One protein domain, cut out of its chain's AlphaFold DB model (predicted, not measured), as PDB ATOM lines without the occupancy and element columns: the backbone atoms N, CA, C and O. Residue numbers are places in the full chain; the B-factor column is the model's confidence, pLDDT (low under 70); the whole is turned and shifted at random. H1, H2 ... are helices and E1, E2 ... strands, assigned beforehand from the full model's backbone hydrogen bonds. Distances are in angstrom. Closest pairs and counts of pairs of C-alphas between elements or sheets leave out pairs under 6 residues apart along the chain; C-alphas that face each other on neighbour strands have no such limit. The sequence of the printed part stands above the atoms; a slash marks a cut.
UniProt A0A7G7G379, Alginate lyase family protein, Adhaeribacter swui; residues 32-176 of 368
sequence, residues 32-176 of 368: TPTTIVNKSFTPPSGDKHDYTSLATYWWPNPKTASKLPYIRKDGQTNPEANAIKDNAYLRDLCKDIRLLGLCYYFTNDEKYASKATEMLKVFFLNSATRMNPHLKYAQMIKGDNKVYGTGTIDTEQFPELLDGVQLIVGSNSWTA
ATOM      1  N   THR A  32      33.517   0.624  -7.974       95.69
ATOM      2  CA  THR A  32      33.603  -0.337  -9.083       95.69
ATOM      3  C   THR A  32      32.222  -0.501  -9.734       95.69
ATOM      4  O   THR A  32      31.250  -0.749  -9.011       95.69
ATOM      5  N   PRO A  33      32.094  -0.375 -11.071       95.31
ATOM      6  CA  PRO A  33      30.834  -0.627 -11.756       95.31
ATOM      7  C   PRO A  33      30.254  -1.983 -11.386       95.31
ATOM      8  O   PRO A  33      30.930  -3.011 -11.434       95.31
ATOM      9  N   THR A  34      28.984  -1.981 -11.005       94.19
ATOM     10  CA  THR A  34      28.295  -3.202 -10.608       94.19
ATOM     11  C   THR A  34      27.602  -3.827 -11.811       94.19
ATOM     12  O   THR A  34      27.075  -3.126 -12.671       94.19
ATOM     13  N   THR A  35      27.581  -5.156 -11.861       96.06
ATOM     14  CA  THR A  35      26.815  -5.942 -12.831       96.06
ATOM     15  C   THR A  35      25.973  -6.974 -12.096       96.06
ATOM     16  O   THR A  35      26.349  -7.458 -11.025       96.06
ATOM     17  N   ILE A  36      24.835  -7.328 -12.687       96.12
ATOM     18  CA  ILE A  36      23.968  -8.371 -12.157       96.12
ATOM     19  C   ILE A  36      24.478  -9.783 -12.469       96.12
ATOM     20  O   ILE A  36      24.000 -10.717 -11.839       96.12
ATOM     21  N   VAL A  37      25.424  -9.990 -13.393       97.12
ATOM     22  CA  VAL A  37      25.830 -11.355 -13.803       97.12
ATOM     23  C   VAL A  37      26.613 -12.105 -12.718       97.12
ATOM     24  O   VAL A  37      26.612 -13.333 -12.686       97.12
ATOM     25  N   ASN A  38      27.213 -11.374 -11.773       93.44
ATOM     26  CA  ASN A  38      28.046 -11.925 -10.697       93.44
ATOM     27  C   ASN A  38      27.245 -12.481  -9.508       93.44
ATOM     28  O   ASN A  38      27.824 -12.900  -8.505       93.44
ATOM     29  N   LYS A  39      25.910 -12.463  -9.572       93.00
ATOM     30  CA  LYS A  39      25.061 -13.037  -8.524       93.00
ATOM     31  C   LYS A  39      25.326 -14.539  -8.366       93.00
ATOM     32  O   LYS A  39      25.435 -15.279  -9.345       93.00
ATOM     33  N   SER A  40      25.366 -15.016  -7.123       91.88
ATOM     34  CA  SER A  40      25.512 -16.448  -6.824       91.88
ATOM     35  C   SER A  40      24.306 -17.252  -7.318       91.88
ATOM     36  O   SER A  40      24.462 -18.315  -7.912       91.88
ATOM     37  N   PHE A  41      23.103 -16.697  -7.161       93.06
ATOM     38  CA  PHE A  41      21.853 -17.291  -7.626       93.06
ATOM     39  C   PHE A  41      21.806 -17.416  -9.154       93.06
ATOM     40  O   PHE A  41      22.096 -16.455  -9.864       93.06
ATOM     41  N   THR A  42      21.456 -18.583  -9.691       94.56
ATOM     42  CA  THR A  42      21.235 -18.761 -11.136       94.56
ATOM     43  C   THR A  42      19.751 -18.564 -11.441       94.56
ATOM     44  O   THR A  42      18.938 -19.280 -10.856       94.56
ATOM     45  N   PRO A  43      19.379 -17.607 -12.313       95.44
ATOM     46  CA  PRO A  43      17.984 -17.387 -12.690       95.44
ATOM     47  C   PRO A  43      17.335 -18.654 -13.267       95.44
ATOM     48  O   PRO A  43      18.046 -19.486 -13.832       95.44
ATOM     49  N   PRO A  44      16.000 -18.814 -13.184       95.38
ATOM     50  CA  PRO A  44      15.321 -20.005 -13.706       95.38
ATOM     51  C   PRO A  44      15.545 -20.284 -15.202       95.38
ATOM     52  O   PRO A  44      15.376 -21.417 -15.636       95.38
ATOM     53  N   SER A  45      15.932 -19.279 -15.993       97.00
ATOM     54  CA  SER A  45      16.339 -19.438 -17.397       97.00
ATOM     55  C   SER A  45      17.685 -20.139 -17.590       97.00
ATOM     56  O   SER A  45      17.976 -20.583 -18.696       97.00
ATOM     57  N   GLY A  46      18.530 -20.185 -16.558       97.88
ATOM     58  CA  GLY A  46      19.948 -20.527 -16.672       97.88
ATOM     59  C   GLY A  46      20.848 -19.354 -17.085       97.88
ATOM     60  O   GLY A  46      22.067 -19.481 -16.987       97.88
ATOM     61  N   ASP A  47      20.289 -18.207 -17.484       98.31
ATOM     62  CA  ASP A  47      21.047 -17.041 -17.951       98.31
ATOM     63  C   ASP A  47      21.306 -16.039 -16.811       98.31
ATOM     64  O   ASP A  47      20.384 -15.463 -16.237       98.31
ATOM     65  N   LYS A  48      22.581 -15.788 -16.482       98.19
ATOM     66  CA  LYS A  48      22.992 -14.824 -15.442       98.19
ATOM     67  C   LYS A  48      22.704 -13.363 -15.810       98.19
ATOM     68  O   LYS A  48      22.643 -12.524 -14.904       98.19
ATOM     69  N   HIS A  49      22.500 -13.063 -17.091       98.50
ATOM     70  CA  HIS A  49      22.099 -11.743 -17.578       98.50
ATOM     71  C   HIS A  49      20.649 -11.396 -17.222       98.50
ATOM     72  O   HIS A  49      20.257 -10.231 -17.318       98.50
ATOM     73  N   ASP A  50      19.859 -12.360 -16.746       98.62
ATOM     74  CA  ASP A  50      18.493 -12.098 -16.322       98.62
ATOM     75  C   ASP A  50      18.444 -11.479 -14.927       98.62
ATOM     76  O   ASP A  50      18.962 -12.016 -13.938       98.62
ATOM     77  N   TYR A  51      17.778 -10.330 -14.841       98.31
ATOM     78  CA  TYR A  51      17.492  -9.687 -13.569       98.31
ATOM     79  C   TYR A  51      16.625 -10.587 -12.700       98.31
ATOM     80  O   TYR A  51      15.603 -11.110 -13.152       98.31
ATOM     81  N   THR A  52      17.023 -10.735 -11.439       97.56
ATOM     82  CA  THR A  52      16.308 -11.567 -10.481       97.56
ATOM     83  C   THR A  52      16.173 -10.880  -9.133       97.56
ATOM     84  O   THR A  52      17.119 -10.297  -8.610       97.56
ATOM     85  N   SER A  53      15.008 -11.009  -8.513       97.50
ATOM     86  CA  SER A  53      14.795 -10.599  -7.126       97.50
ATOM     87  C   SER A  53      13.709 -11.456  -6.477       97.50
ATOM     88  O   SER A  53      13.000 -12.208  -7.149       97.50
ATOM     89  N   LEU A  54      13.588 -11.373  -5.153       97.06
ATOM     90  CA  LEU A  54      12.520 -12.021  -4.393       97.06
ATOM     91  C   LEU A  54      11.540 -10.967  -3.879       97.06
ATOM     92  O   LEU A  54      11.942  -9.861  -3.510       97.06
ATOM     93  N   ALA A  55      10.254 -11.309  -3.831       97.06
ATOM     94  CA  ALA A  55       9.232 -10.390  -3.352       97.06
ATOM     95  C   ALA A  55       9.425 -10.073  -1.857       97.06
ATOM     96  O   ALA A  55       9.484 -10.963  -1.007       97.06
ATOM     97  N   THR A  56       9.482  -8.784  -1.522       96.31
ATOM     98  CA  THR A  56       9.941  -8.305  -0.207       96.31
ATOM     99  C   THR A  56       9.017  -8.647   0.957       96.31
ATOM    100  O   THR A  56       9.491  -8.770   2.079       96.31
ATOM    101  N   TYR A  57       7.714  -8.810   0.725       97.44
ATOM    102  CA  TYR A  57       6.713  -9.033   1.781       97.44
ATOM    103  C   TYR A  57       6.207 -10.472   1.864       97.44
ATOM    104  O   TYR A  57       5.145 -10.721   2.432       97.44
ATOM    105  N   TRP A  58       6.928 -11.426   1.282       98.25
ATOM    106  CA  TRP A  58       6.515 -12.824   1.244       98.25
ATOM    107  C   TRP A  58       7.372 -13.662   2.183       98.25
ATOM    108  O   TRP A  58       8.600 -13.628   2.118       98.25
ATOM    109  N   TRP A  59       6.713 -14.400   3.072       98.44
ATOM    110  CA  TRP A  59       7.331 -15.126   4.178       98.44
ATOM    111  C   TRP A  59       7.027 -16.624   4.116       98.44
ATOM    112  O   TRP A  59       5.943 -16.992   3.657       98.44
ATOM    113  N   PRO A  60       7.911 -17.481   4.659       98.31
ATOM    114  CA  PRO A  60       7.637 -18.905   4.834       98.31
ATOM    115  C   PRO A  60       6.285 -19.140   5.524       98.31
ATOM    116  O   PRO A  60       5.977 -18.515   6.543       98.31
ATOM    117  N   ASN A  61       5.467 -20.040   4.979       97.94
ATOM    118  CA  ASN A  61       4.134 -20.324   5.501       97.94
ATOM    119  C   ASN A  61       4.210 -21.254   6.720       97.94
ATOM    120  O   ASN A  61       4.535 -22.431   6.573       97.94
ATOM    121  N   PRO A  62       3.881 -20.793   7.941       97.31
ATOM    122  CA  PRO A  62       3.993 -21.637   9.123       97.31
ATOM    123  C   PRO A  62       2.982 -22.793   9.135       97.31
ATOM    124  O   PRO A  62       3.204 -23.751   9.872       97.31
ATOM    125  N   LYS A  63       1.914 -22.720   8.325       97.31
ATOM    126  CA  LYS A  63       0.829 -23.712   8.264       97.31
ATOM    127  C   LYS A  63       1.150 -24.937   7.401       97.31
ATOM    128  O   LYS A  63       0.334 -25.850   7.352       97.31
ATOM    129  N   THR A  64       2.292 -24.972   6.716       97.06
ATOM    130  CA  THR A  64       2.707 -26.121   5.897       97.06
ATOM    131  C   THR A  64       4.052 -26.668   6.371       97.06
ATOM    132  O   THR A  64       4.907 -25.923   6.857       97.06
ATOM    133  N   ALA A  65       4.256 -27.981   6.232       96.81
ATOM    134  CA  ALA A  65       5.518 -28.625   6.604       96.81
ATOM    135  C   ALA A  65       6.692 -28.117   5.748       96.81
ATOM    136  O   ALA A  65       7.765 -27.834   6.272       96.81
ATOM    137  N   SER A  66       6.456 -27.911   4.447       96.62
ATOM    138  CA  SER A  66       7.438 -27.386   3.488       96.62
ATOM    139  C   SER A  66       7.695 -25.883   3.611       96.62
ATOM    140  O   SER A  66       8.584 -25.361   2.944       96.62
ATOM    141  N   LYS A  67       6.897 -25.167   4.414       98.00
ATOM    142  CA  LYS A  67       6.848 -23.699   4.480       98.00
ATOM    143  C   LYS A  67       6.502 -22.995   3.158       98.00
ATOM    144  O   LYS A  67       6.684 -21.783   3.041       98.00
ATOM    145  N   LEU A  68       5.963 -23.735   2.191       97.56
ATOM    146  CA  LEU A  68       5.524 -23.254   0.880       97.56
ATOM    147  C   LEU A  68       4.002 -23.439   0.696       97.56
ATOM    148  O   LEU A  68       3.417 -24.285   1.383       97.56
ATOM    149  N   PRO A  69       3.360 -22.693  -0.227       97.50
ATOM    150  CA  PRO A  69       3.883 -21.472  -0.849       97.50
ATOM    151  C   PRO A  69       4.097 -20.385   0.206       97.50
ATOM    152  O   PRO A  69       3.446 -20.411   1.251       97.50
ATOM    153  N   TYR A  70       5.013 -19.449  -0.039       98.31
ATOM    154  CA  TYR A  70       5.165 -18.287   0.840       98.31
ATOM    155  C   TYR A  70       3.840 -17.518   0.937       98.31
ATOM    156  O   TYR A  70       3.012 -17.546   0.031       98.31
ATOM    157  N   ILE A  71       3.643 -16.807   2.046       98.06
ATOM    158  CA  ILE A  71       2.454 -15.993   2.308       98.06
ATOM    159  C   ILE A  71       2.823 -14.523   2.457       98.06
ATOM    160  O   ILE A  71       3.860 -14.172   3.024       98.06
ATOM    161  N   ARG A  72       1.948 -13.648   1.967       97.56
ATOM    162  CA  ARG A  72       2.144 -12.202   2.045       97.56
ATOM    163  C   ARG A  72       1.904 -11.686   3.469       97.56
ATOM    164  O   ARG A  72       0.850 -11.931   4.050       97.56
ATOM    165  N   LYS A  73       2.847 -10.900   3.989       97.75
ATOM    166  CA  LYS A  73       2.717 -10.065   5.192       97.75
ATOM    167  C   LYS A  73       3.001  -8.618   4.804       97.75
ATOM    168  O   LYS A  73       4.155  -8.206   4.734       97.75
ATOM    169  N   ASP A  74       1.951  -7.873   4.467       97.19
ATOM    170  CA  ASP A  74       2.107  -6.520   3.929       97.19
ATOM    171  C   ASP A  74       2.926  -5.619   4.863       97.19
ATOM    172  O   ASP A  74       2.758  -5.665   6.079       97.19
ATOM    173  N   GLY A  75       3.843  -4.842   4.283       95.69
ATOM    174  CA  GLY A  75       4.699  -3.910   5.018       95.69
ATOM    175  C   GLY A  75       5.782  -4.552   5.894       95.69
ATOM    176  O   GLY A  75       6.613  -3.823   6.432       95.69
ATOM    177  N   GLN A  76       5.818  -5.884   6.013       97.31
ATOM    178  CA  GLN A  76       6.816  -6.617   6.794       97.31
ATOM    179  C   GLN A  76       7.862  -7.223   5.859       97.31
ATOM    180  O   GLN A  76       7.619  -8.241   5.209       97.31
ATOM    181  N   THR A  77       9.033  -6.596   5.782       96.25
ATOM    182  CA  THR A  77      10.123  -7.030   4.897       96.25
ATOM    183  C   THR A  77      10.739  -8.349   5.360       96.25
ATOM    184  O   THR A  77      11.313  -8.413   6.446       96.25
ATOM    185  N   ASN A  78      10.686  -9.380   4.517       97.62
ATOM    186  CA  ASN A  78      11.446 -10.611   4.688       97.62
ATOM    187  C   ASN A  78      12.927 -10.344   4.340       97.62
ATOM    188  O   ASN A  78      13.226 -10.043   3.179       97.62
ATOM    189  N   PRO A  79      13.872 -10.466   5.293       96.44
ATOM    190  CA  PRO A  79      15.290 -10.223   5.029       96.44
ATOM    191  C   PRO A  79      15.884 -11.185   3.994       96.44
ATOM    192  O   PRO A  79      16.873 -10.834   3.354       96.44
ATOM    193  N   GLU A  80      15.269 -12.348   3.770       96.06
ATOM    194  CA  GLU A  80      15.647 -13.290   2.713       96.06
ATOM    195  C   GLU A  80      15.595 -12.659   1.318       96.06
ATOM    196  O   GLU A  80      16.374 -13.040   0.445       96.06
ATOM    197  N   ALA A  81      14.755 -11.638   1.110       94.19
ATOM    198  CA  ALA A  81      14.726 -10.916  -0.156       94.19
ATOM    199  C   ALA A  81      16.080 -10.272  -0.504       94.19
ATOM    200  O   ALA A  81      16.393 -10.082  -1.675       94.19
ATOM    201  N   ASN A  82      16.924 -10.019   0.503       93.06
ATOM    202  CA  ASN A  82      18.273  -9.490   0.333       93.06
ATOM    203  C   ASN A  82      19.315 -10.554  -0.044       93.06
ATOM    204  O   ASN A  82      20.486 -10.193  -0.184       93.06
ATOM    205  N   ALA A  83      18.941 -11.830  -0.175       93.44
ATOM    206  CA  ALA A  83      19.840 -12.883  -0.650       93.44
ATOM    207  C   ALA A  83      20.214 -12.693  -2.130       93.44
ATOM    208  O   ALA A  83      21.302 -13.085  -2.543       93.44
ATOM    209  N   ILE A  84      19.341 -12.047  -2.911       94.81
ATOM    210  CA  ILE A  84      19.614 -11.640  -4.292       94.81
ATOM    211  C   ILE A  84      19.747 -10.117  -4.322       94.81
ATOM    212  O   ILE A  84      18.882  -9.396  -3.827       94.81
ATOM    213  N   LYS A  85      20.864  -9.620  -4.859       95.12
ATOM    214  CA  LYS A  85      21.258  -8.208  -4.734       95.12
ATOM    215  C   LYS A  85      20.959  -7.347  -5.955       95.12
ATOM    216  O   LYS A  85      21.162  -6.141  -5.865       95.12
ATOM    217  N   ASP A  86      20.436  -7.911  -7.043       97.12
ATOM    218  CA  ASP A  86      20.210  -7.164  -8.288       97.12
ATOM    219  C   ASP A  86      19.384  -5.891  -8.062       97.12
ATOM    220  O   ASP A  86      19.718  -4.840  -8.600       97.12
ATOM    221  N   ASN A  87      18.358  -5.942  -7.205       95.19
ATOM    222  CA  ASN A  87      17.570  -4.763  -6.840       95.19
ATOM    223  C   ASN A  87      18.388  -3.676  -6.138       95.19
ATOM    224  O   ASN A  87      18.225  -2.494  -6.431       95.19
ATOM    225  N   ALA A  88      19.281  -4.052  -5.224       95.50
ATOM    226  CA  ALA A  88      20.170  -3.094  -4.576       95.50
ATOM    227  C   ALA A  88      21.144  -2.485  -5.594       95.50
ATOM    228  O   ALA A  88      21.257  -1.267  -5.661       95.50
ATOM    229  N   TYR A  89      21.764  -3.316  -6.434       96.44
ATOM    230  CA  TYR A  89      22.707  -2.877  -7.467       96.44
ATOM    231  C   TYR A  89      22.069  -1.926  -8.480       96.44
ATOM    232  O   TYR A  89      22.667  -0.918  -8.846       96.44
ATOM    233  N   LEU A  90      20.838  -2.218  -8.895       97.12
ATOM    234  CA  LEU A  90      20.084  -1.395  -9.828       97.12
ATOM    235  C   LEU A  90      19.719  -0.037  -9.223       97.12
ATOM    236  O   LEU A  90      19.943   0.994  -9.859       97.12
ATOM    237  N   ARG A  91      19.184  -0.015  -7.995       96.62
ATOM    238  CA  ARG A  91      18.826   1.241  -7.313       96.62
ATOM    239  C   ARG A  91      20.046   2.126  -7.074       96.62
ATOM    240  O   ARG A  91      19.998   3.333  -7.312       96.62
ATOM    241  N   ASP A  92      21.148   1.512  -6.663       96.94
ATOM    242  CA  ASP A  92      22.436   2.175  -6.503       96.94
ATOM    243  C   ASP A  92      22.926   2.789  -7.814       96.94
ATOM    244  O   ASP A  92      23.271   3.967  -7.839       96.94
ATOM    245  N   LEU A  93      22.896   2.024  -8.911       98.25
ATOM    246  CA  LEU A  93      23.256   2.525 -10.235       98.25
ATOM    247  C   LEU A  93      22.390   3.726 -10.630       98.25
ATOM    248  O   LEU A  93      22.926   4.733 -11.079       98.25
ATOM    249  N   CYS A  94      21.068   3.654 -10.453       98.31
ATOM    250  CA  CYS A  94      20.171   4.763 -10.802       98.31
ATOM    251  C   CYS A  94      20.529   6.042 -10.045       98.31
ATOM    252  O   CYS A  94      20.613   7.116 -10.645       98.31
ATOM    253  N   LYS A  95      20.786   5.915  -8.740       96.94
ATOM    254  CA  LYS A  95      21.239   7.026  -7.903       96.94
ATOM    255  C   LYS A  95      22.584   7.573  -8.385       96.94
ATOM    256  O   LYS A  95      22.708   8.783  -8.556       96.94
ATOM    257  N   ASP A  96      23.566   6.701  -8.608       98.31
ATOM    258  CA  ASP A  96      24.918   7.080  -9.025       98.31
ATOM    259  C   ASP A  96      24.892   7.812 -10.377       98.31
ATOM    260  O   ASP A  96      25.446   8.903 -10.490       98.31
ATOM    261  N   ILE A  97      24.178   7.290 -11.380       98.69
ATOM    262  CA  ILE A  97      24.059   7.927 -12.703       98.69
ATOM    263  C   ILE A  97      23.369   9.289 -12.618       98.69
ATOM    264  O   ILE A  97      23.835  10.245 -13.240       98.69
ATOM    265  N   ARG A  98      22.299   9.416 -11.822       97.50
ATOM    266  CA  ARG A  98      21.637  10.710 -11.609       97.50
ATOM    267  C   ARG A  98      22.598  11.736 -11.005       97.50
ATOM    268  O   ARG A  98      22.685  12.858 -11.499       97.50
ATOM    269  N   LEU A  99      23.314  11.360  -9.947       97.31
ATOM    270  CA  LEU A  99      24.248  12.242  -9.243       97.31
ATOM    271  C   LEU A  99      25.443  12.641 -10.117       97.31
ATOM    272  O   LEU A  99      25.763  13.825 -10.215       97.31
ATOM    273  N   LEU A 100      26.054  11.676 -10.807       98.62
ATOM    274  CA  LEU A 100      27.152  11.912 -11.747       98.62
ATOM    275  C   LEU A 100      26.712  12.823 -12.900       98.62
ATOM    276  O   LEU A 100      27.418  13.777 -13.223       98.62
ATOM    277  N   GLY A 101      25.529  12.588 -13.475       98.31
ATOM    278  CA  GLY A 101      24.981  13.430 -14.538       98.31
ATOM    279  C   GLY A 101      24.735  14.869 -14.087       98.31
ATOM    280  O   GLY A 101      25.129  15.806 -14.779       98.31
ATOM    281  N   LEU A 102      24.170  15.067 -12.893       97.25
ATOM    282  CA  LEU A 102      24.001  16.401 -12.305       97.25
ATOM    283  C   LEU A 102      25.347  17.092 -12.054       97.25
ATOM    284  O   LEU A 102      25.506  18.261 -12.405       97.25
ATOM    285  N   CYS A 103      26.327  16.385 -11.485       97.75
ATOM    286  CA  CYS A 103      27.665  16.929 -11.269       97.75
ATOM    287  C   CYS A 103      28.327  17.348 -12.584       97.75
ATOM    288  O   CYS A 103      28.814  18.475 -12.668       97.75
ATOM    289  N   TYR A 104      28.301  16.496 -13.611       98.38
ATOM    290  CA  TYR A 104      28.803  16.855 -14.936       98.38
ATOM    291  C   TYR A 104      28.078  18.091 -15.478       98.38
ATOM    292  O   TYR A 104      28.728  19.066 -15.846       98.38
ATOM    293  N   TYR A 105      26.744  18.114 -15.442       97.25
ATOM    294  CA  TYR A 105      25.972  19.236 -15.968       97.25
ATOM    295  C   TYR A 105      26.332  20.570 -15.312       97.25
ATOM    296  O   TYR A 105      26.453  21.570 -16.016       97.25
ATOM    297  N   PHE A 106      26.501  20.621 -13.989       96.50
ATOM    298  CA  PHE A 106      26.783  21.880 -13.293       96.50
ATOM    299  C   PHE A 106      28.258  22.288 -13.302       96.50
ATOM    300  O   PHE A 106      28.537  23.478 -13.207       96.50
ATOM    301  N   THR A 107      29.192  21.343 -13.435       96.50
ATOM    302  CA  THR A 107      30.639  21.629 -13.351       96.50
ATOM    303  C   THR A 107      31.359  21.590 -14.698       96.50
ATOM    304  O   THR A 107      32.428  22.175 -14.828       96.50
ATOM    305  N   ASN A 108      30.785  20.916 -15.698       96.50
ATOM    306  CA  ASN A 108      31.440  20.498 -16.942       96.50
ATOM    307  C   ASN A 108      32.718  19.654 -16.724       96.50
ATOM    308  O   ASN A 108      33.550  19.556 -17.619       96.50
ATOM    309  N   ASP A 109      32.894  19.050 -15.544       98.19
ATOM    310  CA  ASP A 109      34.049  18.201 -15.244       98.19
ATOM    311  C   ASP A 109      33.821  16.781 -15.793       98.19
ATOM    312  O   ASP A 109      32.968  16.023 -15.314       98.19
ATOM    313  N   GLU A 110      34.600  16.423 -16.814       98.50
ATOM    314  CA  GLU A 110      34.500  15.155 -17.545       98.50
ATOM    315  C   GLU A 110      34.663  13.912 -16.670       98.50
ATOM    316  O   GLU A 110      34.148  12.852 -17.031       98.50
ATOM    317  N   LYS A 111      35.296  13.994 -15.493       98.62
ATOM    318  CA  LYS A 111      35.442  12.812 -14.623       98.62
ATOM    319  C   LYS A 111      34.090  12.212 -14.224       98.62
ATOM    320  O   LYS A 111      33.971  10.996 -14.080       98.62
ATOM    321  N   TYR A 112      33.058  13.048 -14.079       98.75
ATOM    322  CA  TYR A 112      31.716  12.592 -13.725       98.75
ATOM    323  C   TYR A 112      31.031  11.885 -14.903       98.75
ATOM    324  O   TYR A 112      30.473  10.801 -14.722       98.75
ATOM    325  N   ALA A 113      31.118  12.449 -16.114       98.81
ATOM    326  CA  ALA A 113      30.568  11.830 -17.322       98.81
ATOM    327  C   ALA A 113      31.315  10.546 -17.706       98.81
ATOM    328  O   ALA A 113      30.692   9.552 -18.086       98.81
ATOM    329  N   SER A 114      32.639  10.535 -17.544       98.81
ATOM    330  CA  SER A 114      33.483   9.353 -17.717       98.81
ATOM    331  C   SER A 114      33.050   8.222 -16.789       98.81
ATOM    332  O   SER A 114      32.770   7.113 -17.254       98.81
ATOM    333  N   LYS A 115      32.860   8.514 -15.494       98.81
ATOM    334  CA  LYS A 115      32.407   7.505 -14.534       98.81
ATOM    335  C   LYS A 115      31.000   6.988 -14.832       98.81
ATOM    336  O   LYS A 115      30.763   5.783 -14.776       98.81
ATOM    337  N   ALA A 116      30.074   7.883 -15.176       98.81
ATOM    338  CA  ALA A 116      28.717   7.495 -15.552       98.81
ATOM    339  C   ALA A 116      28.728   6.585 -16.789       98.81
ATOM    340  O   ALA A 116      28.058   5.553 -16.811       98.81
ATOM    341  N   THR A 117      29.548   6.922 -17.788       98.88
ATOM    342  CA  THR A 117      29.732   6.125 -19.006       98.88
ATOM    343  C   THR A 117      30.251   4.725 -18.686       98.88
ATOM    344  O   THR A 117      29.714   3.745 -19.199       98.88
ATOM    345  N   GLU A 118      31.271   4.611 -17.831       98.81
ATOM    346  CA  GLU A 118      31.827   3.327 -17.382       98.81
ATOM    347  C   GLU A 118      30.736   2.435 -16.767       98.81
ATOM    348  O   GLU A 118      30.549   1.288 -17.185       98.81
ATOM    349  N   MET A 119      29.961   2.983 -15.826       98.81
ATOM    350  CA  MET A 119      28.882   2.269 -15.142       98.81
ATOM    351  C   MET A 119      27.755   1.839 -16.093       98.81
ATOM    352  O   MET A 119      27.321   0.685 -16.053       98.81
ATOM    353  N   LEU A 120      27.312   2.733 -16.982       98.88
ATOM    354  CA  LEU A 120      26.272   2.442 -17.976       98.88
ATOM    355  C   LEU A 120      26.717   1.358 -18.959       98.88
ATOM    356  O   LEU A 120      25.940   0.454 -19.269       98.88
ATOM    357  N   LYS A 121      27.973   1.407 -19.419       98.81
ATOM    358  CA  LYS A 121      28.523   0.382 -20.311       98.81
ATOM    359  C   LYS A 121      28.509  -0.988 -19.649       98.81
ATOM    360  O   LYS A 121      28.025  -1.935 -20.258       98.81
ATOM    361  N   VAL A 122      28.977  -1.094 -18.407       98.75
ATOM    362  CA  VAL A 122      28.996  -2.371 -17.679       98.75
ATOM    363  C   VAL A 122      27.585  -2.917 -17.464       98.75
ATOM    364  O   VAL A 122      27.361  -4.105 -17.693       98.75
ATOM    365  N   PHE A 123      26.628  -2.079 -17.070       98.69
ATOM    366  CA  PHE A 123      25.294  -2.564 -16.721       98.69
ATOM    367  C   PHE A 123      24.382  -2.819 -17.932       98.69
ATOM    368  O   PHE A 123      23.569  -3.737 -17.881       98.69
ATOM    369  N   PHE A 124      24.509  -2.059 -19.025       98.75
ATOM    370  CA  PHE A 124      23.559  -2.118 -20.149       98.75
ATOM    371  C   PHE A 124      24.162  -2.559 -21.487       98.75
ATOM    372  O   PHE A 124      23.445  -3.130 -22.310       98.75
ATOM    373  N   LEU A 125      25.442  -2.279 -21.749       98.56
ATOM    374  CA  LEU A 125      25.967  -2.307 -23.122       98.56
ATOM    375  C   LEU A 125      26.960  -3.448 -23.367       98.56
ATOM    376  O   LEU A 125      26.887  -4.122 -24.394       98.56
ATOM    377  N   ASN A 126      27.871  -3.692 -22.428       98.62
ATOM    378  CA  ASN A 126      28.920  -4.696 -22.556       98.62
ATOM    379  C   ASN A 126      28.309  -6.105 -22.557       98.62
ATOM    380  O   ASN A 126      27.668  -6.510 -21.588       98.62
ATOM    381  N   SER A 127      28.543  -6.877 -23.619       98.00
ATOM    382  CA  SER A 127      27.923  -8.197 -23.814       98.00
ATOM    383  C   SER A 127      28.184  -9.176 -22.671       98.00
ATOM    384  O   SER A 127      27.282  -9.924 -22.327       98.00
ATOM    385  N   ALA A 128      29.368  -9.131 -22.052       98.19
ATOM    386  CA  ALA A 128      29.749 -10.014 -20.948       98.19
ATOM    387  C   ALA A 128      29.083  -9.673 -19.600       98.19
ATOM    388  O   ALA A 128      29.103 -10.495 -18.691       98.19
ATOM    389  N   THR A 129      28.515  -8.472 -19.439       98.44
ATOM    390  CA  THR A 129      28.029  -7.986 -18.132       98.44
ATOM    391  C   THR A 129      26.637  -7.358 -18.161       98.44
ATOM    392  O   THR A 129      26.086  -7.072 -17.097       98.44
ATOM    393  N   ARG A 130      26.062  -7.104 -19.341       98.38
ATOM    394  CA  ARG A 130      24.799  -6.369 -19.468       98.38
ATOM    395  C   ARG A 130      23.618  -7.101 -18.835       98.38
ATOM    396  O   ARG A 130      23.537  -8.318 -18.896       98.38
ATOM    397  N   MET A 131      22.655  -6.368 -18.306       98.69
ATOM    398  CA  MET A 131      21.341  -6.908 -17.970       98.69
ATOM    399  C   MET A 131      20.524  -7.144 -19.250       98.69
ATOM    400  O   MET A 131      20.528  -6.298 -20.143       98.69
ATOM    401  N   ASN A 132      19.795  -8.256 -19.347       98.88
ATOM    402  CA  ASN A 132      18.814  -8.463 -20.416       98.88
ATOM    403  C   ASN A 132      17.616  -7.503 -20.237       98.88
ATOM    404  O   ASN A 132      17.218  -7.236 -19.101       98.88
ATOM    405  N   PRO A 133      17.017  -6.972 -21.321       98.62
ATOM    406  CA  PRO A 133      15.980  -5.936 -21.256       98.62
ATOM    407  C   PRO A 133      14.597  -6.490 -20.865       98.62
ATOM    408  O   PRO A 133      13.622  -6.321 -21.595       98.62
ATOM    409  N   HIS A 134      14.500  -7.164 -19.715       98.56
ATOM    410  CA  HIS A 134      13.246  -7.654 -19.141       98.56
ATOM    411  C   HIS A 134      13.339  -7.946 -17.634       98.56
ATOM    412  O   HIS A 134      14.411  -8.216 -17.094       98.56
ATOM    413  N   LEU A 135      12.183  -8.023 -16.966       97.81
ATOM    414  CA  LEU A 135      12.056  -8.360 -15.539       97.81
ATOM    415  C   LEU A 135      11.294  -9.671 -15.288       97.81
ATOM    416  O   LEU A 135      10.566  -9.798 -14.307       97.81
ATOM    417  N   LYS A 136      11.446 -10.665 -16.170       97.31
ATOM    418  CA  LYS A 136      10.715 -11.943 -16.084       97.31
ATOM    419  C   LYS A 136      10.850 -12.658 -14.727       97.31
ATOM    420  O   LYS A 136       9.909 -13.323 -14.311       97.31
ATOM    421  N   TYR A 137      11.989 -12.507 -14.048       97.12
ATOM    422  CA  TYR A 137      12.279 -13.146 -12.756       97.12
ATOM    423  C   TYR A 137      12.408 -12.135 -11.604       97.12
ATOM    424  O   TYR A 137      13.060 -12.403 -10.594       97.12
ATOM    425  N   ALA A 138      11.798 -10.956 -11.743       97.38
ATOM    426  CA  ALA A 138      11.702  -9.994 -10.652       97.38
ATOM    427  C   ALA A 138      10.615 -10.402  -9.649       97.38
ATOM    428  O   ALA A 138       9.554 -10.897 -10.020       97.38
ATOM    429  N   GLN A 139      10.885 -10.143  -8.373       97.19
ATOM    430  CA  GLN A 139      10.006 -10.391  -7.234       97.19
ATOM    431  C   GLN A 139       9.381 -11.792  -7.234       97.19
ATOM    432  O   GLN A 139       8.187 -11.957  -6.993       97.19
ATOM    433  N   MET A 140      10.197 -12.819  -7.472       96.81
ATOM    434  CA  MET A 140       9.735 -14.200  -7.380       96.81
ATOM    435  C   MET A 140       9.258 -14.516  -5.961       96.81
ATOM    436  O   MET A 140       9.814 -14.039  -4.964       96.81
ATOM    437  N   ILE A 141       8.248 -15.375  -5.875       97.50
ATOM    438  CA  ILE A 141       7.665 -15.847  -4.623       97.50
ATOM    439  C   ILE A 141       7.915 -17.348  -4.541       97.50
ATOM    440  O   ILE A 141       7.583 -18.108  -5.448       97.50
ATOM    441  N   LYS A 142       8.536 -17.807  -3.453       96.06
ATOM    442  CA  LYS A 142       8.868 -19.227  -3.322       96.06
ATOM    443  C   LYS A 142       7.597 -20.069  -3.201       96.06
ATOM    444  O   LYS A 142       6.757 -19.825  -2.335       96.06
ATOM    445  N   GLY A 143       7.501 -21.095  -4.046       96.25
ATOM    446  CA  GLY A 143       6.344 -21.989  -4.122       96.25
ATOM    447  C   GLY A 143       5.143 -21.411  -4.875       96.25
ATOM    448  O   GLY A 143       4.091 -22.038  -4.859       96.25
ATOM    449  N   ASP A 144       5.289 -20.256  -5.529       95.56
ATOM    450  CA  ASP A 144       4.247 -19.634  -6.347       95.56
ATOM    451  C   ASP A 144       4.797 -19.336  -7.750       95.56
ATOM    452  O   ASP A 144       5.880 -18.772  -7.903       95.56
ATOM    453  N   ASN A 145       4.064 -19.757  -8.777       92.19
ATOM    454  CA  ASN A 145       4.422 -19.588 -10.184       92.19
ATOM    455  C   ASN A 145       3.548 -18.548 -10.902       92.19
ATOM    456  O   ASN A 145       3.665 -18.394 -12.119       92.19
ATOM    457  N   LYS A 146       2.662 -17.856 -10.180       93.88
ATOM    458  CA  LYS A 146       1.828 -16.800 -10.749       93.88
ATOM    459  C   LYS A 146       2.676 -15.622 -11.208       93.88
ATOM    460  O   LYS A 146       3.690 -15.270 -10.607       93.88
ATOM    461  N   VAL A 147       2.205 -14.981 -12.270       90.56
ATOM    462  CA  VAL A 147       2.780 -13.738 -12.776       90.56
ATOM    463  C   VAL A 147       2.141 -12.567 -12.037       90.56
ATOM    464  O   VAL A 147       0.921 -12.489 -11.923       90.56
ATOM    465  N   TYR A 148       2.973 -11.655 -11.540       94.19
ATOM    466  CA  TYR A 148       2.542 -10.452 -10.836       94.19
ATOM    467  C   TYR A 148       3.123  -9.207 -11.500       94.19
ATOM    468  O   TYR A 148       4.291  -9.181 -11.885       94.19
ATOM    469  N   GLY A 149       2.342  -8.127 -11.534       94.25
ATOM    470  CA  GLY A 149       2.818  -6.823 -12.002       94.25
ATOM    471  C   GLY A 149       3.811  -6.134 -11.062       94.25
ATOM    472  O   GLY A 149       4.515  -5.205 -11.462       94.25
ATOM    473  N   THR A 150       3.903  -6.588  -9.807       95.62
ATOM    474  CA  THR A 150       4.727  -5.955  -8.766       95.62
ATOM    475  C   THR A 150       6.213  -5.958  -9.110       95.62
ATOM    476  O   THR A 150       6.911  -5.031  -8.705       95.62
ATOM    477  N   GLY A 151       6.690  -6.934  -9.893       96.44
ATOM    478  CA  GLY A 151       8.085  -7.019 -10.330       96.44
ATOM    479  C   GLY A 151       8.563  -5.774 -11.082       96.44
ATOM    480  O   GLY A 151       9.713  -5.383 -10.927       96.44
ATOM    481  N   THR A 152       7.676  -5.081 -11.806       97.94
ATOM    482  CA  THR A 152       8.014  -3.848 -12.550       97.94
ATOM    483  C   THR A 152       8.409  -2.663 -11.661       97.94
ATOM    484  O   THR A 152       9.011  -1.704 -12.143       97.94
ATOM    485  N   ILE A 153       8.101  -2.718 -10.359       98.00
ATOM    486  CA  ILE A 153       8.527  -1.708  -9.381       98.00
ATOM    487  C   ILE A 153      10.041  -1.733  -9.169       98.00
ATOM    488  O   ILE A 153      10.621  -0.716  -8.797       98.00
ATOM    489  N   ASP A 154      10.708  -2.852  -9.445       98.06
ATOM    490  CA  ASP A 154      12.149  -2.963  -9.240       98.06
ATOM    491  C   ASP A 154      12.959  -2.015 -10.141       98.06
ATOM    492  O   ASP A 154      14.083  -1.665  -9.788       98.06
ATOM    493  N   THR A 155      12.376  -1.543 -11.250       98.00
ATOM    494  CA  THR A 155      12.967  -0.552 -12.168       98.00
ATOM    495  C   THR A 155      12.328   0.832 -12.077       98.00
ATOM    496  O   THR A 155      12.582   1.683 -12.930       98.00
ATOM    497  N   GLU A 156      11.544   1.126 -11.035       96.62
ATOM    498  CA  GLU A 156      10.811   2.399 -10.912       96.62
ATOM    499  C   GLU A 156      11.698   3.658 -10.897       96.62
ATOM    500  O   GLU A 156      11.197   4.765 -11.086       96.62
ATOM    501  N   GLN A 157      13.007   3.496 -10.679       97.31
ATOM    502  CA  GLN A 157      14.011   4.565 -10.665       97.31
ATOM    503  C   GLN A 157      14.727   4.771 -12.008       97.31
ATOM    504  O   GLN A 157      15.459   5.745 -12.161       97.31
ATOM    505  N   PHE A 158      14.506   3.918 -13.010       98.69
ATOM    506  CA  PHE A 158      15.061   4.126 -14.352       98.69
ATOM    507  C   PHE A 158      14.691   5.476 -14.986       98.69
ATOM    508  O   PHE A 158      15.555   6.040 -15.651       98.69
ATOM    509  N   PRO A 159      13.491   6.056 -14.778       98.38
ATOM    510  CA  PRO A 159      13.227   7.427 -15.209       98.38
ATOM    511  C   PRO A 159      14.247   8.441 -14.663       98.38
ATOM    512  O   PRO A 159      14.758   9.266 -15.411       98.38
ATOM    513  N   GLU A 160      14.621   8.325 -13.384       94.94
ATOM    514  CA  GLU A 160      15.625   9.193 -12.754       94.94
ATOM    515  C   GLU A 160      17.053   8.914 -13.272       94.94
ATOM    516  O   GLU A 160      17.861   9.841 -13.363       94.94
ATOM    517  N   LEU A 161      17.364   7.661 -13.637       98.50
ATOM    518  CA  LEU A 161      18.611   7.292 -14.324       98.50
ATOM    519  C   LEU A 161      18.697   7.969 -15.695       98.50
ATOM    520  O   LEU A 161      19.747   8.506 -16.045       98.50
ATOM    521  N   LEU A 162      17.604   7.957 -16.462       98.62
ATOM    522  CA  LEU A 162      17.555   8.549 -17.797       98.62
ATOM    523  C   LEU A 162      17.712  10.072 -17.763       98.62
ATOM    524  O   LEU A 162      18.396  10.602 -18.634       98.62
ATOM    525  N   ASP A 163      17.207  10.765 -16.736       95.69
ATOM    526  CA  ASP A 163      17.556  12.177 -16.506       95.69
ATOM    527  C   ASP A 163      19.083  12.355 -16.418       95.69
ATOM    528  O   ASP A 163      19.654  13.215 -17.087       95.69
ATOM    529  N   GLY A 164      19.761  11.516 -15.624       97.75
ATOM    530  CA  GLY A 164      21.221  11.539 -15.480       97.75
ATOM    531  C   GLY A 164      21.957  11.282 -16.797       97.75
ATOM    532  O   GLY A 164      22.927  11.974 -17.103       97.75
ATOM    533  N   VAL A 165      21.462  10.343 -17.609       98.75
ATOM    534  CA  VAL A 165      21.988  10.070 -18.957       98.75
ATOM    535  C   VAL A 165      21.843  11.293 -19.858       98.75
ATOM    536  O   VAL A 165      22.807  11.680 -20.514       98.75
ATOM    537  N   GLN A 166      20.672  11.933 -19.882       97.50
ATOM    538  CA  GLN A 166      20.441  13.112 -20.723       97.50
ATOM    539  C   GLN A 166      21.369  14.274 -20.359       97.50
ATOM    540  O   GLN A 166      21.752  15.048 -21.231       97.50
ATOM    541  N   LEU A 167      21.774  14.376 -19.092       97.94
ATOM    542  CA  LEU A 167      22.689  15.415 -18.626       97.94
ATOM    543  C   LEU A 167      24.139  15.214 -19.086       97.94
ATOM    544  O   LEU A 167      24.861  16.204 -19.161       97.94
ATOM    545  N   ILE A 168      24.559  13.984 -19.412       98.44
ATOM    546  CA  ILE A 168      25.913  13.682 -19.922       98.44
ATOM    547  C   ILE A 168      25.992  13.610 -21.452       98.44
ATOM    548  O   ILE A 168      27.082  13.421 -22.000       98.44
ATOM    549  N   VAL A 169      24.868  13.758 -22.161       96.81
ATOM    550  CA  VAL A 169      24.857  13.842 -23.628       96.81
ATOM    551  C   VAL A 169      25.702  15.036 -24.078       96.81
ATOM    552  O   VAL A 169      25.551  16.147 -23.573       96.81
ATOM    553  N   GLY A 170      26.608  14.794 -25.028       92.88
ATOM    554  CA  GLY A 170      27.562  15.793 -25.519       92.88
ATOM    555  C   GLY A 170      28.881  15.853 -24.741       92.88
ATOM    556  O   GLY A 170      29.754  16.621 -25.130       92.88
ATOM    557  N   SER A 171      29.048  15.051 -23.682       98.31
ATOM    558  CA  SER A 171      30.369  14.813 -23.083       98.31
ATOM    559  C   SER A 171      31.288  14.044 -24.029       98.31
ATOM    560  O   SER A 171      30.830  13.283 -24.886       98.31
ATOM    561  N   ASN A 172      32.597  14.176 -23.824       98.00
ATOM    562  CA  ASN A 172      33.603  13.417 -24.572       98.00
ATOM    563  C   ASN A 172      33.491  11.909 -24.306       98.00
ATOM    564  O   ASN A 172      33.787  11.087 -25.174       98.00
ATOM    565  N   SER A 173      33.057  11.543 -23.099       98.38
ATOM    566  CA  SER A 173      32.958  10.151 -22.665       98.38
ATOM    567  C   SER A 173      31.698   9.447 -23.195       98.38
ATOM    568  O   SER A 173      31.748   8.268 -23.561       98.38
ATOM    569  N   TRP A 174      30.562  10.150 -23.274       98.56
ATOM    570  CA  TRP A 174      29.282   9.576 -23.697       98.56
ATOM    571  C   TRP A 174      29.012   9.798 -25.191       98.56
ATOM    572  O   TRP A 174      28.365  10.759 -25.606       98.56
ATOM    573  N   THR A 175      29.504   8.872 -26.015       98.38
ATOM    574  CA  THR A 175      29.394   8.955 -27.478       98.38
ATOM    575  C   THR A 175      27.972   8.717 -28.000       98.38
ATOM    576  O   THR A 175      27.149   8.048 -27.368       98.38
ATOM    577  N   ALA A 176      27.703   9.176 -29.228       98.06
ATOM    578  CA  ALA A 176      26.447   8.896 -29.930       98.06
ATOM    579  C   ALA A 176      26.166   7.386 -30.078       98.06
ATOM    580  O   ALA A 176      25.021   6.958 -29.957       98.06
TER     581      ALA A 176
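Overview. This is residues 32 to 176 of the 368 residues of the protein "Alginate lyase family protein" of Adhaeribacter swui (UniProt A0A7G7G379). A bundle of three helices makes one end of an elongated body: the long H2, H3 folded back beside it as a hairpin, and H5 along another side of H2. Toward the other end the small parallel pair E1 and E2 sits among loops with H4 and the short H1, and the long loop of residues 55 to 78 reaches farthest out. The printed part has 145 residues, with the order E1, H1, H2, H3, E2, H4, H5 and a parallel sheet E1, E2; it is mostly helix, though under half of the residues, 68, are in named elements. It is only just loose, close to compact, with a radius of gyration of the C-alphas of 17.7 A, and spans 60 by 31 by 24 A.

Along the chain. Begin at Thr 32; residues 32 to 51 hold no named element. Find C-alpha 52 at (16.308, -11.567, -10.481), where E1, residues 52 to 54, begins. After residues 55 to 78 comes H1, residues 79 to 83. Find C-alpha 86 at (20.210, -7.164, -8.288); from there H2 runs 31.0 A to residue 107. H3, residues 110 to 125, runs 20.2 A. E2 is residues 137 to 140, and H4 is residues 149 to 155, 11.9 A long. H5, residues 158 to 168, runs 15.5 A and ends at C-alpha 168, (25.913, 13.682, -19.922).

Arrangement. Start at H2, the hub, which touches three helices. H2 and H3 form a helical hairpin, at a shallow tilt of 29 degrees, opposite ways; their closest C-alphas, Leu 100 and Tyr 112, are 5.0 A apart. H5 touches H2 at a shallow tilt of 31 degrees, the same way, with the C-alphas of Arg 98 and Gly 164 closest at 4.0 A. H2, H3 and H5 are an up and down bundle, each running against the one before. H3 and H5 are close but not clearly touching, their closest C-alphas, Ala 113 and Ile 168, 5.6 A apart. H4 only just touches H2, with 3 pairs of C-alphas within 8 A, the closest being Asn 87 and Asp 154 at 6.2 A; H2 uses residues 87 to 91 alone. Look next at E1 and E2, parallel at 8 degrees: N 140 and O 53, 2.9 A, and N 53 and O 137, 3.2 A, are within hydrogen-bond range. With H1, H2 and H3 between them in the chain, they form a strand-helix-strand unit, two parallel neighbour strands joined through helices. The closest C-alphas of E1 and H1, Leu 54 and Ala 81, are 4.9 A apart, and those of E2 and H4, Ala 138 and Gly 151, are 4.7 A apart. H1 and H3 are apart. In H2, H3 and H5 every O i to N i+4 pair is within hydrogen-bond range; H1 has 0 of 1 and H4 0 of 3, but O i to N i+3 gives 2 of 2 and 4 of 4.

Size, cuts and confidence. Ala 65 and Asn 108 have the two C-alphas farthest apart, 60.3 A. The printed part has no cut. The links E1 to H1, with 24 residues, and H3 to E2, with 11, are long. Within the first of these, residues 58 to 59 pair antiparallel with residues 71 to 72. The mean pLDDT of the printed part is 97.1, and no printed residue is under 70.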